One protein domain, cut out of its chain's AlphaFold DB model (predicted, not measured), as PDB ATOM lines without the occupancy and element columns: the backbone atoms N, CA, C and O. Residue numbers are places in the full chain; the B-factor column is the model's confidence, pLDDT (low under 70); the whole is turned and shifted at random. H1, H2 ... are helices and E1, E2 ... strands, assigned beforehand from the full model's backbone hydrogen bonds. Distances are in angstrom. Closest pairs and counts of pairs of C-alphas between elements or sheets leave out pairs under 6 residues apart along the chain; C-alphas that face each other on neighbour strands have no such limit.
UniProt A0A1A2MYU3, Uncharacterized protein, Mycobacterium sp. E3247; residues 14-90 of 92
ATOM      1  N   VAL A  14     -20.861 -25.811  25.433       96.88
ATOM      2  CA  VAL A  14     -21.721 -26.254  24.322       96.88
ATOM      3  C   VAL A  14     -22.055 -25.128  23.340       96.88
ATOM      4  O   VAL A  14     -22.152 -25.386  22.145       96.88
ATOM      5  N   LEU A  15     -22.157 -23.879  23.807       96.25
ATOM      6  CA  LEU A  15     -22.369 -22.736  22.917       96.25
ATOM      7  C   LEU A  15     -21.105 -22.414  22.116       96.25
ATOM      8  O   LEU A  15     -21.209 -22.030  20.961       96.25
ATOM      9  N   LEU A  16     -19.913 -22.642  22.677       96.81
ATOM     10  CA  LEU A  16     -18.664 -22.511  21.918       96.81
ATOM     11  C   LEU A  16     -18.573 -23.574  20.813       96.81
ATOM     12  O   LEU A  16     -18.189 -23.256  19.689       96.81
ATOM     13  N   ILE A  17     -18.972 -24.818  21.099       98.38
ATOM     14  CA  ILE A  17     -19.071 -25.881  20.082       98.38
ATOM     15  C   ILE A  17     -20.072 -25.486  18.986       98.38
ATOM     16  O   ILE A  17     -19.785 -25.661  17.801       98.38
ATOM     17  N   GLU A  18     -21.210 -24.907  19.366       98.00
ATOM     18  CA  GLU A  18     -22.211 -24.407  18.423       98.00
ATOM     19  C   GLU A  18     -21.669 -23.264  17.553       98.00
ATOM     20  O   GLU A  18     -21.834 -23.302  16.335       98.00
ATOM     21  N   CYS A  19     -20.937 -22.302  18.122       98.00
ATOM     22  CA  CYS A  19     -20.265 -21.255  17.348       98.00
ATOM     23  C   CYS A  19     -19.290 -21.844  16.318       98.00
ATOM     24  O   CYS A  19     -19.261 -21.397  15.173       98.00
ATOM     25  N   VAL A  20     -18.525 -22.877  16.688       98.50
ATOM     26  CA  VAL A  20     -17.618 -23.568  15.758       98.50
ATOM     27  C   VAL A  20     -18.399 -24.267  14.640       98.50
ATOM     28  O   VAL A  20     -18.014 -24.163  13.475       98.50
ATOM     29  N   ARG A  21     -19.518 -24.933  14.955       98.50
ATOM     30  CA  ARG A  21     -20.398 -25.557  13.952       98.50
ATOM     31  C   ARG A  21     -20.984 -24.523  12.990       98.50
ATOM     32  O   ARG A  21     -20.961 -24.745  11.777       98.50
ATOM     33  N   GLN A  22     -21.491 -23.403  13.503       98.19
ATOM     34  CA  GLN A  22     -22.063 -22.321  12.699       98.19
ATOM     35  C   GLN A  22     -21.007 -21.674  11.799       98.19
ATOM     36  O   GLN A  22     -21.241 -21.516  10.602       98.19
ATOM     37  N   ALA A  23     -19.820 -21.379  12.335       98.19
ATOM     38  CA  ALA A  23     -18.712 -20.825  11.561       98.19
ATOM     39  C   ALA A  23     -18.260 -21.785  10.450       98.19
ATOM     40  O   ALA A  23     -18.086 -21.368   9.305       98.19
ATOM     41  N   ALA A  24     -18.143 -23.083  10.748       98.06
ATOM     42  CA  ALA A  24     -17.818 -24.090   9.743       98.06
ATOM     43  C   ALA A  24     -18.915 -24.224   8.671       98.06
ATOM     44  O   ALA A  24     -18.597 -24.338   7.489       98.06
ATOM     45  N   SER A  25     -20.192 -24.165   9.064       97.62
ATOM     46  CA  SER A  25     -21.334 -24.192   8.137       97.62
ATOM     47  C   SER A  25     -21.318 -22.980   7.203       97.62
ATOM     48  O   SER A  25     -21.410 -23.125   5.985       97.62
ATOM     49  N   SER A  26     -21.098 -21.784   7.761       97.56
ATOM     50  CA  SER A  26     -20.965 -20.543   6.996       97.56
ATOM     51  C   SER A  26     -19.790 -20.604   6.020       97.56
ATOM     52  O   SER A  26     -19.947 -20.245   4.857       97.56
ATOM     53  N   ALA A  27     -18.626 -21.094   6.457       96.50
ATOM     54  CA  ALA A  27     -17.444 -21.234   5.604       96.50
ATOM     55  C   ALA A  27     -17.634 -22.278   4.489       96.50
ATOM     56  O   ALA A  27     -17.063 -22.151   3.408       96.50
ATOM     57  N   ARG A  28     -18.433 -23.323   4.738       94.44
ATOM     58  CA  ARG A  28     -18.779 -24.350   3.744       94.44
ATOM     59  C   ARG A  28     -19.916 -23.943   2.810       94.44
ATOM     60  O   ARG A  28     -20.068 -24.594   1.778       94.44
ATOM     61  N   GLY A  29     -20.699 -22.923   3.161       95.06
ATOM     62  CA  GLY A  29     -21.920 -22.556   2.442       95.06
ATOM     63  C   GLY A  29     -23.003 -23.637   2.512       95.06
ATOM     64  O   GLY A  29     -23.797 -23.765   1.586       95.06
ATOM     65  N   ALA A  30     -23.006 -24.454   3.569       93.44
ATOM     66  CA  ALA A  30     -23.954 -25.546   3.761       93.44
ATOM     67  C   ALA A  30     -24.215 -25.759   5.252       93.44
ATOM     68  O   ALA A  30     -23.312 -25.584   6.071       93.44
ATOM     69  N   GLU A  31     -25.428 -26.171   5.607       96.25
ATOM     70  CA  GLU A  31     -25.743 -26.506   6.989       96.25
ATOM     71  C   GLU A  31     -25.049 -27.812   7.392       96.25
ATOM     72  O   GLU A  31     -25.214 -28.855   6.755       96.25
ATOM     73  N   LEU A  32     -24.250 -27.750   8.456       97.12
ATOM     74  CA  LEU A  32     -23.583 -28.912   9.024       97.12
ATOM     75  C   LEU A  32     -24.147 -29.214  10.405       97.12
ATOM     76  O   LEU A  32     -24.307 -28.313  11.227       97.12
ATOM     77  N   ARG A  33     -24.358 -30.487  10.713       97.50
ATOM     78  CA  ARG A  33     -24.674 -30.960  12.060       97.50
ATOM     79  C   ARG A  33     -23.456 -31.597  12.717       97.50
ATOM     80  O   ARG A  33     -22.549 -32.096  12.048       97.50
ATOM     81  N   LEU A  34     -23.438 -31.577  14.045       97.88
ATOM     82  CA  LEU A  34     -22.410 -32.250  14.830       97.88
ATOM     83  C   LEU A  34     -22.557 -33.771  14.670       97.88
ATOM     84  O   LEU A  34     -23.603 -34.322  15.002       97.88
ATOM     85  N   CYS A  35     -21.514 -34.439  14.178       97.50
ATOM     86  CA  CYS A  35     -21.451 -35.900  14.100       97.50
ATOM     87  C   CYS A  35     -20.754 -36.475  15.338       97.50
ATOM     88  O   CYS A  35     -21.272 -37.385  15.980       97.50
ATOM     89  N   SER A  36     -19.592 -35.927  15.703       98.00
ATOM     90  CA  SER A  36     -18.859 -36.352  16.898       98.00
ATOM     91  C   SER A  36     -17.975 -35.244  17.466       98.00
ATOM     92  O   SER A  36     -17.572 -34.308  16.769       98.00
ATOM     93  N   ILE A  37     -17.661 -35.369  18.757       98.56
ATOM     94  CA  ILE A  37     -16.668 -34.552  19.457       98.56
ATOM     95  C   ILE A  37     -15.486 -35.469  19.763       98.56
ATOM     96  O   ILE A  37     -15.593 -36.352  20.610       98.56
ATOM     97  N   GLY A  38     -14.362 -35.274  19.074       98.12
ATOM     98  CA  GLY A  38     -13.132 -36.018  19.358       98.12
ATOM     99  C   GLY A  38     -12.400 -35.463  20.579       98.12
ATOM    100  O   GLY A  38     -11.877 -36.212  21.401       98.12
ATOM    101  N   ARG A  39     -12.385 -34.133  20.722       98.06
ATOM    102  CA  ARG A  39     -11.764 -33.429  21.848       98.06
ATOM    103  C   ARG A  39     -12.521 -32.144  22.142       98.06
ATOM    104  O   ARG A  39     -12.834 -31.394  21.225       98.06
ATOM    105  N   ALA A  40     -12.745 -31.847  23.416       98.19
ATOM    106  CA  ALA A  40     -13.168 -30.524  23.856       98.19
ATOM    107  C   ALA A  40     -12.422 -30.160  25.138       98.19
ATOM    108  O   ALA A  40     -12.536 -30.842  26.155       98.19
ATOM    109  N   ARG A  41     -11.617 -29.103  25.075       98.25
ATOM    110  CA  ARG A  41     -10.845 -28.592  26.204       98.25
ATOM    111  C   ARG A  41     -11.226 -27.139  26.441       98.25
ATOM    112  O   ARG A  41     -10.923 -26.292  25.612       98.25
ATOM    113  N   PHE A  42     -11.822 -26.859  27.595       97.62
ATOM    114  CA  PHE A  42     -12.142 -25.507  28.055       97.62
ATOM    115  C   PHE A  42     -11.151 -25.141  29.159       97.62
ATOM    116  O   PHE A  42     -11.227 -25.646  30.274       97.62
ATOM    117  N   VAL A  43     -10.138 -24.357  28.802       97.19
ATOM    118  CA  VAL A  43      -8.992 -24.039  29.664       97.19
ATOM    119  C   VAL A  43      -9.300 -22.861  30.579       97.19
ATOM    120  O   VAL A  43      -8.853 -22.846  31.722       97.19
ATOM    121  N   ARG A  44     -10.037 -21.865  30.074       96.31
ATOM    122  CA  ARG A  44     -10.413 -20.655  30.814       96.31
ATOM    123  C   ARG A  44     -11.879 -20.325  30.547       96.31
ATOM    124  O   ARG A  44     -12.304 -20.459  29.396       96.31
ATOM    125  N   PRO A  45     -12.644 -19.912  31.570       94.50
ATOM    126  CA  PRO A  45     -14.017 -19.479  31.371       94.50
ATOM    127  C   PRO A  45     -14.041 -18.202  30.530       94.50
ATOM    128  O   PRO A  45     -13.132 -17.377  30.622       94.50
ATOM    129  N   LEU A  46     -15.094 -18.050  29.732       94.62
ATOM    130  CA  LEU A  46     -15.414 -16.786  29.079       94.62
ATOM    131  C   LEU A  46     -16.479 -16.087  29.904       94.62
ATOM    132  O   LEU A  46     -17.563 -16.641  30.107       94.62
ATOM    133  N   LEU A  47     -16.142 -14.907  30.404       93.38
ATOM    134  CA  LEU A  47     -17.012 -14.083  31.233       93.38
ATOM    135  C   LEU A  47     -17.805 -13.098  30.359       93.38
ATOM    136  O   LEU A  47     -17.428 -12.839  29.214       93.38
ATOM    137  N   PRO A  48     -18.914 -12.524  30.855       92.19
ATOM    138  CA  PRO A  48     -19.586 -11.436  30.159       92.19
ATOM    139  C   PRO A  48     -18.617 -10.296  29.827       92.19
ATOM    140  O   PRO A  48     -17.913  -9.806  30.704       92.19
ATOM    141  N   GLY A  49     -18.613  -9.873  28.563       92.44
ATOM    142  CA  GLY A  49     -17.715  -8.832  28.060       92.44
ATOM    143  C   GLY A  49     -16.376  -9.348  27.527       92.44
ATOM    144  O   GLY A  49     -15.680  -8.579  26.875       92.44
ATOM    145  N   ASP A  50     -16.030 -10.624  27.733       93.81
ATOM    146  CA  ASP A  50     -14.867 -11.207  27.064       93.81
ATOM    147  C   ASP A  50     -15.089 -11.262  25.546       93.81
ATOM    148  O   ASP A  50     -16.128 -11.723  25.063       93.81
ATOM    149  N   GLU A  51     -14.059 -10.878  24.800       95.25
ATOM    150  CA  GLU A  51     -13.960 -11.131  23.367       95.25
ATOM    151  C   GLU A  51     -13.178 -12.423  23.118       95.25
ATOM    152  O   GLU A  51     -12.152 -12.685  23.755       95.25
ATOM    153  N   LEU A  52     -13.676 -13.231  22.183       96.25
ATOM    154  CA  LEU A  52     -13.077 -14.498  21.779       96.25
ATOM    155  C   LEU A  52     -12.854 -14.502  20.267       96.25
ATOM    156  O   LEU A  52     -13.810 -14.429  19.499       96.25
ATOM    157  N   GLU A  53     -11.610 -14.701  19.848       98.06
ATOM    158  CA  GLU A  53     -11.279 -15.045  18.470       98.06
ATOM    159  C   GLU A  53     -11.275 -16.570  18.307       98.06
ATOM    160  O   GLU A  53     -10.589 -17.285  19.045       98.06
ATOM    161  N   LEU A  54     -12.047 -17.078  17.342       97.94
ATOM    162  CA  LEU A  54     -12.084 -18.492  16.969       97.94
ATOM    163  C   LEU A  54     -11.362 -18.699  15.636       97.94
ATOM    164  O   LEU A  54     -11.886 -18.355  14.578       97.94
ATOM    165  N   SER A  55     -10.193 -19.334  15.675       98.38
ATOM    166  CA  SER A  55      -9.494 -19.785  14.469       98.38
ATOM    167  C   SER A  55      -9.880 -21.233  14.172       98.38
ATOM    168  O   SER A  55      -9.727 -22.101  15.035       98.38
ATOM    169  N   LEU A  56     -10.384 -21.502  12.965       98.56
ATOM    170  CA  LEU A  56     -10.849 -22.826  12.545       98.56
ATOM    171  C   LEU A  56     -10.000 -23.359  11.386       98.56
ATOM    172  O   LEU A  56      -9.802 -22.674  10.385       98.56
ATOM    173  N   LEU A  57      -9.583 -24.620  11.485       98.56
ATOM    174  CA  LEU A  57      -9.048 -25.407  10.379       98.56
ATOM    175  C   LEU A  57     -10.079 -26.463   9.977       98.56
ATOM    176  O   LEU A  57     -10.376 -27.372  10.754       98.56
ATOM    177  N   LEU A  58     -10.609 -26.345   8.760       98.38
ATOM    178  CA  LEU A  58     -11.553 -27.300   8.181       98.38
ATOM    179  C   LEU A  58     -10.801 -28.276   7.275       98.38
ATOM    180  O   LEU A  58     -10.088 -27.864   6.366       98.38
ATOM    181  N   THR A  59     -10.990 -29.572   7.497       98.19
ATOM    182  CA  THR A  59     -10.389 -30.647   6.699       98.19
ATOM    183  C   THR A  59     -11.496 -31.522   6.106       98.19
ATOM    184  O   THR A  59     -12.255 -32.121   6.871       98.19
ATOM    185  N   PRO A  60     -11.621 -31.618   4.771       96.06
ATOM    186  CA  PRO A  60     -12.556 -32.544   4.139       96.06
ATOM    187  C   PRO A  60     -12.300 -33.993   4.569       96.06
ATOM    188  O   PRO A  60     -11.156 -34.422   4.699       96.06
ATOM    189  N   GLN A  61     -13.370 -34.753   4.771       95.06
ATOM    190  CA  GLN A  61     -13.343 -36.175   5.105       95.06
ATOM    191  C   GLN A  61     -14.282 -36.961   4.176       95.06
ATOM    192  O   GLN A  61     -14.948 -36.403   3.301       95.06
ATOM    193  N   ALA A  62     -14.320 -38.285   4.339       91.44
ATOM    194  CA  ALA A  62     -15.183 -39.151   3.544       91.44
ATOM    195  C   ALA A  62     -16.674 -38.799   3.724       91.44
ATOM    196  O   ALA A  62     -17.101 -38.369   4.796       91.44
ATOM    197  N   ILE A  63     -17.476 -39.041   2.680       88.62
ATOM    198  CA  ILE A  63     -18.946 -38.914   2.718       88.62
ATOM    199  C   ILE A  63     -19.395 -37.479   3.071       88.62
ATOM    200  O   ILE A  63     -20.343 -37.259   3.818       88.62
ATOM    201  N   GLY A  64     -18.670 -36.471   2.577       89.31
ATOM    202  CA  GLY A  64     -19.013 -35.058   2.785       89.31
ATOM    203  C   GLY A  64     -18.815 -34.550   4.217       89.31
ATOM    204  O   GLY A  64     -19.162 -33.405   4.506       89.31
ATOM    205  N   ARG A  65     -18.248 -35.370   5.110       96.50
ATOM    206  CA  ARG A  65     -17.891 -34.959   6.467       96.50
ATOM    207  C   ARG A  65     -16.751 -33.951   6.455       96.50
ATOM    208  O   ARG A  65     -15.939 -33.903   5.531       96.50
ATOM    209  N   VAL A  66     -16.673 -33.163   7.517       98.12
ATOM    210  CA  VAL A  66     -15.639 -32.151   7.720       98.12
ATOM    211  C   VAL A  66     -15.070 -32.318   9.121       98.12
ATOM    212  O   VAL A  66     -15.790 -32.199  10.110       98.12
ATOM    213  N   GLY A  67     -13.771 -32.589   9.212       98.56
ATOM    214  CA  GLY A  67     -13.031 -32.453  10.459       98.56
ATOM    215  C   GLY A  67     -12.776 -30.976  10.739       98.56
ATOM    216  O   GLY A  67     -12.394 -30.236   9.833       98.56
ATOM    217  N   VAL A  68     -12.984 -30.537  11.975       98.75
ATOM    218  CA  VAL A  68     -12.761 -29.152  12.399       98.75
ATOM    219  C   VAL A  68     -11.871 -29.151  13.627       98.75
ATOM    220  O   VAL A  68     -12.246 -29.708  14.656       98.75
ATOM    221  N   VAL A  69     -10.719 -28.494  13.535       98.81
ATOM    222  CA  VAL A  69      -9.913 -28.120  14.703       98.81
ATOM    223  C   VAL A  69     -10.110 -26.630  14.923       98.81
ATOM    224  O   VAL A  69      -9.803 -25.836  14.037       98.81
ATOM    225  N   ALA A  70     -10.632 -26.248  16.084       98.69
ATOM    226  CA  ALA A  70     -10.844 -24.854  16.436       98.69
ATOM    227  C   ALA A  70     -10.094 -24.487  17.714       98.69
ATOM    228  O   ALA A  70     -10.114 -25.232  18.700       98.69
ATOM    229  N   ARG A  71      -9.464 -23.312  17.704       98.69
ATOM    230  CA  ARG A  71      -8.792 -22.720  18.862       98.69
ATOM    231  C   ARG A  71      -9.425 -21.374  19.183       98.69
ATOM    232  O   ARG A  71      -9.516 -20.514  18.315       98.69
ATOM    233  N   GLY A  72      -9.845 -21.220  20.433       98.38
ATOM    234  CA  GLY A  72     -10.401 -19.989  20.977       98.38
ATOM    235  C   GLY A  72      -9.375 -19.233  21.816       98.38
ATOM    236  O   GLY A  72      -8.851 -19.786  22.793       98.38
ATOM    237  N   VAL A  73      -9.108 -17.980  21.459       98.38
ATOM    238  CA  VAL A  73      -8.163 -17.085  22.145       98.38
ATOM    239  C   VAL A  73      -8.902 -15.837  22.616       98.38
ATOM    240  O   VAL A  73      -9.653 -15.239  21.854       98.38
ATOM    241  N   ARG A  74      -8.724 -15.472  23.888       97.38
ATOM    242  CA  ARG A  74      -9.285 -14.243  24.466       97.38
ATOM    243  C   ARG A  74      -8.477 -13.023  24.023       97.38
ATOM    244  O   ARG A  74      -7.319 -13.165  23.632       97.38
ATOM    245  N   ALA A  75      -9.043 -11.827  24.164       95.81
ATOM    246  CA  ALA A  75      -8.348 -10.568  23.863       95.81
ATOM    247  C   ALA A  75      -7.014 -10.385  24.623       95.81
ATOM    248  O   ALA A  75      -6.109  -9.713  24.138       95.81
ATOM    249  N   ASP A  76      -6.854 -11.028  25.783       94.25
ATOM    250  CA  ASP A  76      -5.607 -11.044  26.562       94.25
ATOM    251  C   ASP A  76      -4.532 -12.013  26.014       94.25
ATOM    252  O   ASP A  76      -3.496 -12.230  26.647       94.25
ATOM    253  N   GLY A  77      -4.772 -12.632  24.854       96.19
ATOM    254  CA  GLY A  77      -3.878 -13.591  24.204       96.19
ATOM    255  C   GLY A  77      -3.912 -14.995  24.814       96.19
ATOM    256  O   GLY A  77      -3.226 -15.904  24.331       96.19
ATOM    257  N   GLN A  78      -4.708 -15.228  25.861       97.12
ATOM    258  CA  GLN A  78      -4.761 -16.520  26.531       97.12
ATOM    259  C   GLN A  78      -5.711 -17.482  25.818       97.12
ATOM    260  O   GLN A  78      -6.815 -17.138  25.398       97.12
ATOM    261  N   THR A  79      -5.304 -18.749  25.722       97.81
ATOM    262  CA  THR A  79      -6.186 -19.801  25.197       97.81
ATOM    263  C   THR A  79      -7.335 -20.058  26.164       97.81
ATOM    264  O   THR A  79      -7.096 -20.422  27.322       97.81
ATOM    265  N   ALA A  80      -8.563 -19.922  25.666       98.12
ATOM    266  CA  ALA A  80      -9.786 -20.259  26.384       98.12
ATOM    267  C   ALA A  80     -10.284 -21.661  26.043       98.12
ATOM    268  O   ALA A  80     -10.684 -22.392  26.947       98.12
ATOM    269  N   ALA A  81     -10.208 -22.069  24.773       98.38
ATOM    270  CA  ALA A  81     -10.695 -23.376  24.354       98.38
ATOM    271  C   ALA A  81      -9.927 -23.975  23.171       98.38
ATOM    272  O   ALA A  81      -9.364 -23.262  22.343       98.38
ATOM    273  N   GLU A  82      -9.957 -25.300  23.078       98.56
ATOM    274  CA  GLU A  82      -9.584 -26.066  21.890       98.56
ATOM    275  C   GLU A  82     -10.616 -27.178  21.686       98.56
ATOM    276  O   GLU A  82     -10.875 -27.960  22.607       98.56
ATOM    277  N   VAL A  83     -11.215 -27.254  20.499       98.62
ATOM    278  CA  VAL A  83     -12.234 -28.261  20.169       98.62
ATOM    279  C   VAL A  83     -11.932 -28.932  18.836       98.62
ATOM    280  O   VAL A  83     -11.509 -28.285  17.880       98.62
ATOM    281  N   HIS A  84     -12.102 -30.250  18.794       98.75
ATOM    282  CA  HIS A  84     -11.930 -31.088  17.613       98.75
ATOM    283  C   HIS A  84     -13.263 -31.773  17.346       98.75
ATOM    284  O   HIS A  84     -13.715 -32.600  18.146       98.75
ATOM    285  N   LEU A  85     -13.898 -31.407  16.241       98.69
ATOM    286  CA  LEU A  85     -15.223 -31.874  15.861       98.69
ATOM    287  C   LEU A  85     -15.145 -32.640  14.545       98.69
ATOM    288  O   LEU A  85     -14.347 -32.306  13.669       98.69
ATOM    289  N   THR A  86     -16.038 -33.604  14.374       98.56
ATOM    290  CA  THR A  86     -16.453 -34.046  13.045       98.56
ATOM    291  C   THR A  86     -17.858 -33.527  12.813       98.56
ATOM    292  O   THR A  86     -18.768 -33.769  13.610       98.56
ATOM    293  N   LEU A  87     -18.031 -32.804  11.716       98.38
ATOM    294  CA  LEU A  87     -19.310 -32.304  11.245       98.38
ATOM    295  C   LEU A  87     -19.725 -33.072   9.993       98.38
ATOM    296  O   LEU A  87     -18.881 -33.552   9.235       98.38
ATOM    297  N   GLU A  88     -21.022 -33.179   9.760       97.44
ATOM    298  CA  GLU A  88     -21.578 -33.795   8.556       97.44
ATOM    299  C   GLU A  88     -22.715 -32.939   7.997       97.44
ATOM    300  O   GLU A  88     -23.294 -32.158   8.754       97.44
ATOM    301  N   PRO A  89     -23.041 -33.043   6.698       95.75
ATOM    302  CA  PRO A  89     -24.167 -32.314   6.131       95.75
ATOM    303  C   PRO A  89     -25.444 -32.593   6.927       95.75
ATOM    304  O   PRO A  89     -25.758 -33.749   7.226       95.75
ATOM    305  N   ALA A  90     -26.179 -31.542   7.286       90.19
ATOM    306  CA  ALA A  90     -27.552 -31.715   7.728       90.19
ATOM    307  C   ALA A  90     -28.342 -32.242   6.519       90.19
ATOM    308  O   ALA A  90     -28.307 -31.639   5.448       90.19
TER     309      ALA A  90
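Overview. This is residues 14 to 90 of the 92 residues of an uncharacterized protein of Mycobacterium sp. E3247 (UniProt A0A1A2MYU3). One twisted sheet of four strands curls round a single helix, H1, which packs on one face of it, while the other face is bare of any named helix. The edge strand E1 bends sharply, and a hairpin turn at one end and the E1 to E2 link at the other reach toward the two ends of the long axis. The printed part has 77 residues with one named helix and four named strands, in the order H1, E1, E2, E3, E4. The sheet runs E1, E4, E3, E2, antiparallel throughout, and the class is mixed, helices and strands. The whole is compact, with a radius of gyration of the C-alphas of 12.5 A, yet elongated in outline, spanning 38 by 22 by 18 A.

Arrangement. In the sheet, E4, residues 79 to 89, and E3, residues 66 to 74, are the inner strands, antiparallel neighbours at 157 degrees and a hairpin; N 70 and O 83 are 2.9 A apart, within hydrogen-bond range. E2, residues 52 to 60, is an edge strand and forms a hairpin with E3, antiparallel at 165 degrees, with N 57 and O 69 at 2.8 A. E2, E3 and E4 form a meander, each strand the antiparallel neighbour of the one before. E1, residues 32 to 42, is the other edge strand, antiparallel to E4 at 159 degrees, with N 41 and O 82 at 2.8 A. E1 to E4 form a Greek key, that meander with E1 before it as the antiparallel neighbour of E4. E1 and E2 are apart. E1 bends by 82 degrees at residue 36, and E4 bends by 52 degrees at residue 86. H1, residues 14 to 28, is on the sheet, in two layers, a helix on one face of a sheet. Its closest C-alphas to E1 are those of Ser 25 and Leu 32, 5.3 A apart; to E3, those of Val 20 and Ala 70, 6.9 A apart. In H1 every O i to N i+4 pair is within hydrogen-bond range.

Along the chain. E4 measures 29.0 A from first to last C-alpha, E3 25.3 A, E2 25.2 A, E1 22.5 A and H1 20.9 A. H1 begins at C-alpha 14, (-21.721, -26.254, 24.322). E2 begins at C-alpha 52, (-13.077, -14.498, 21.779), and E4 ends at C-alpha 89, (-24.167, -32.314, 6.131).

Size, cuts and confidence. The two C-alphas farthest apart are those of Gly 49 and Ile 63, 39.4 A. The printed part has no cut. The links H1 to E1, E2 to E3 and E3 to E4 are tight, and E1 to E2, with 9 residues, is short. The mean pLDDT of the printed part is 96.8, and no printed residue is under 70.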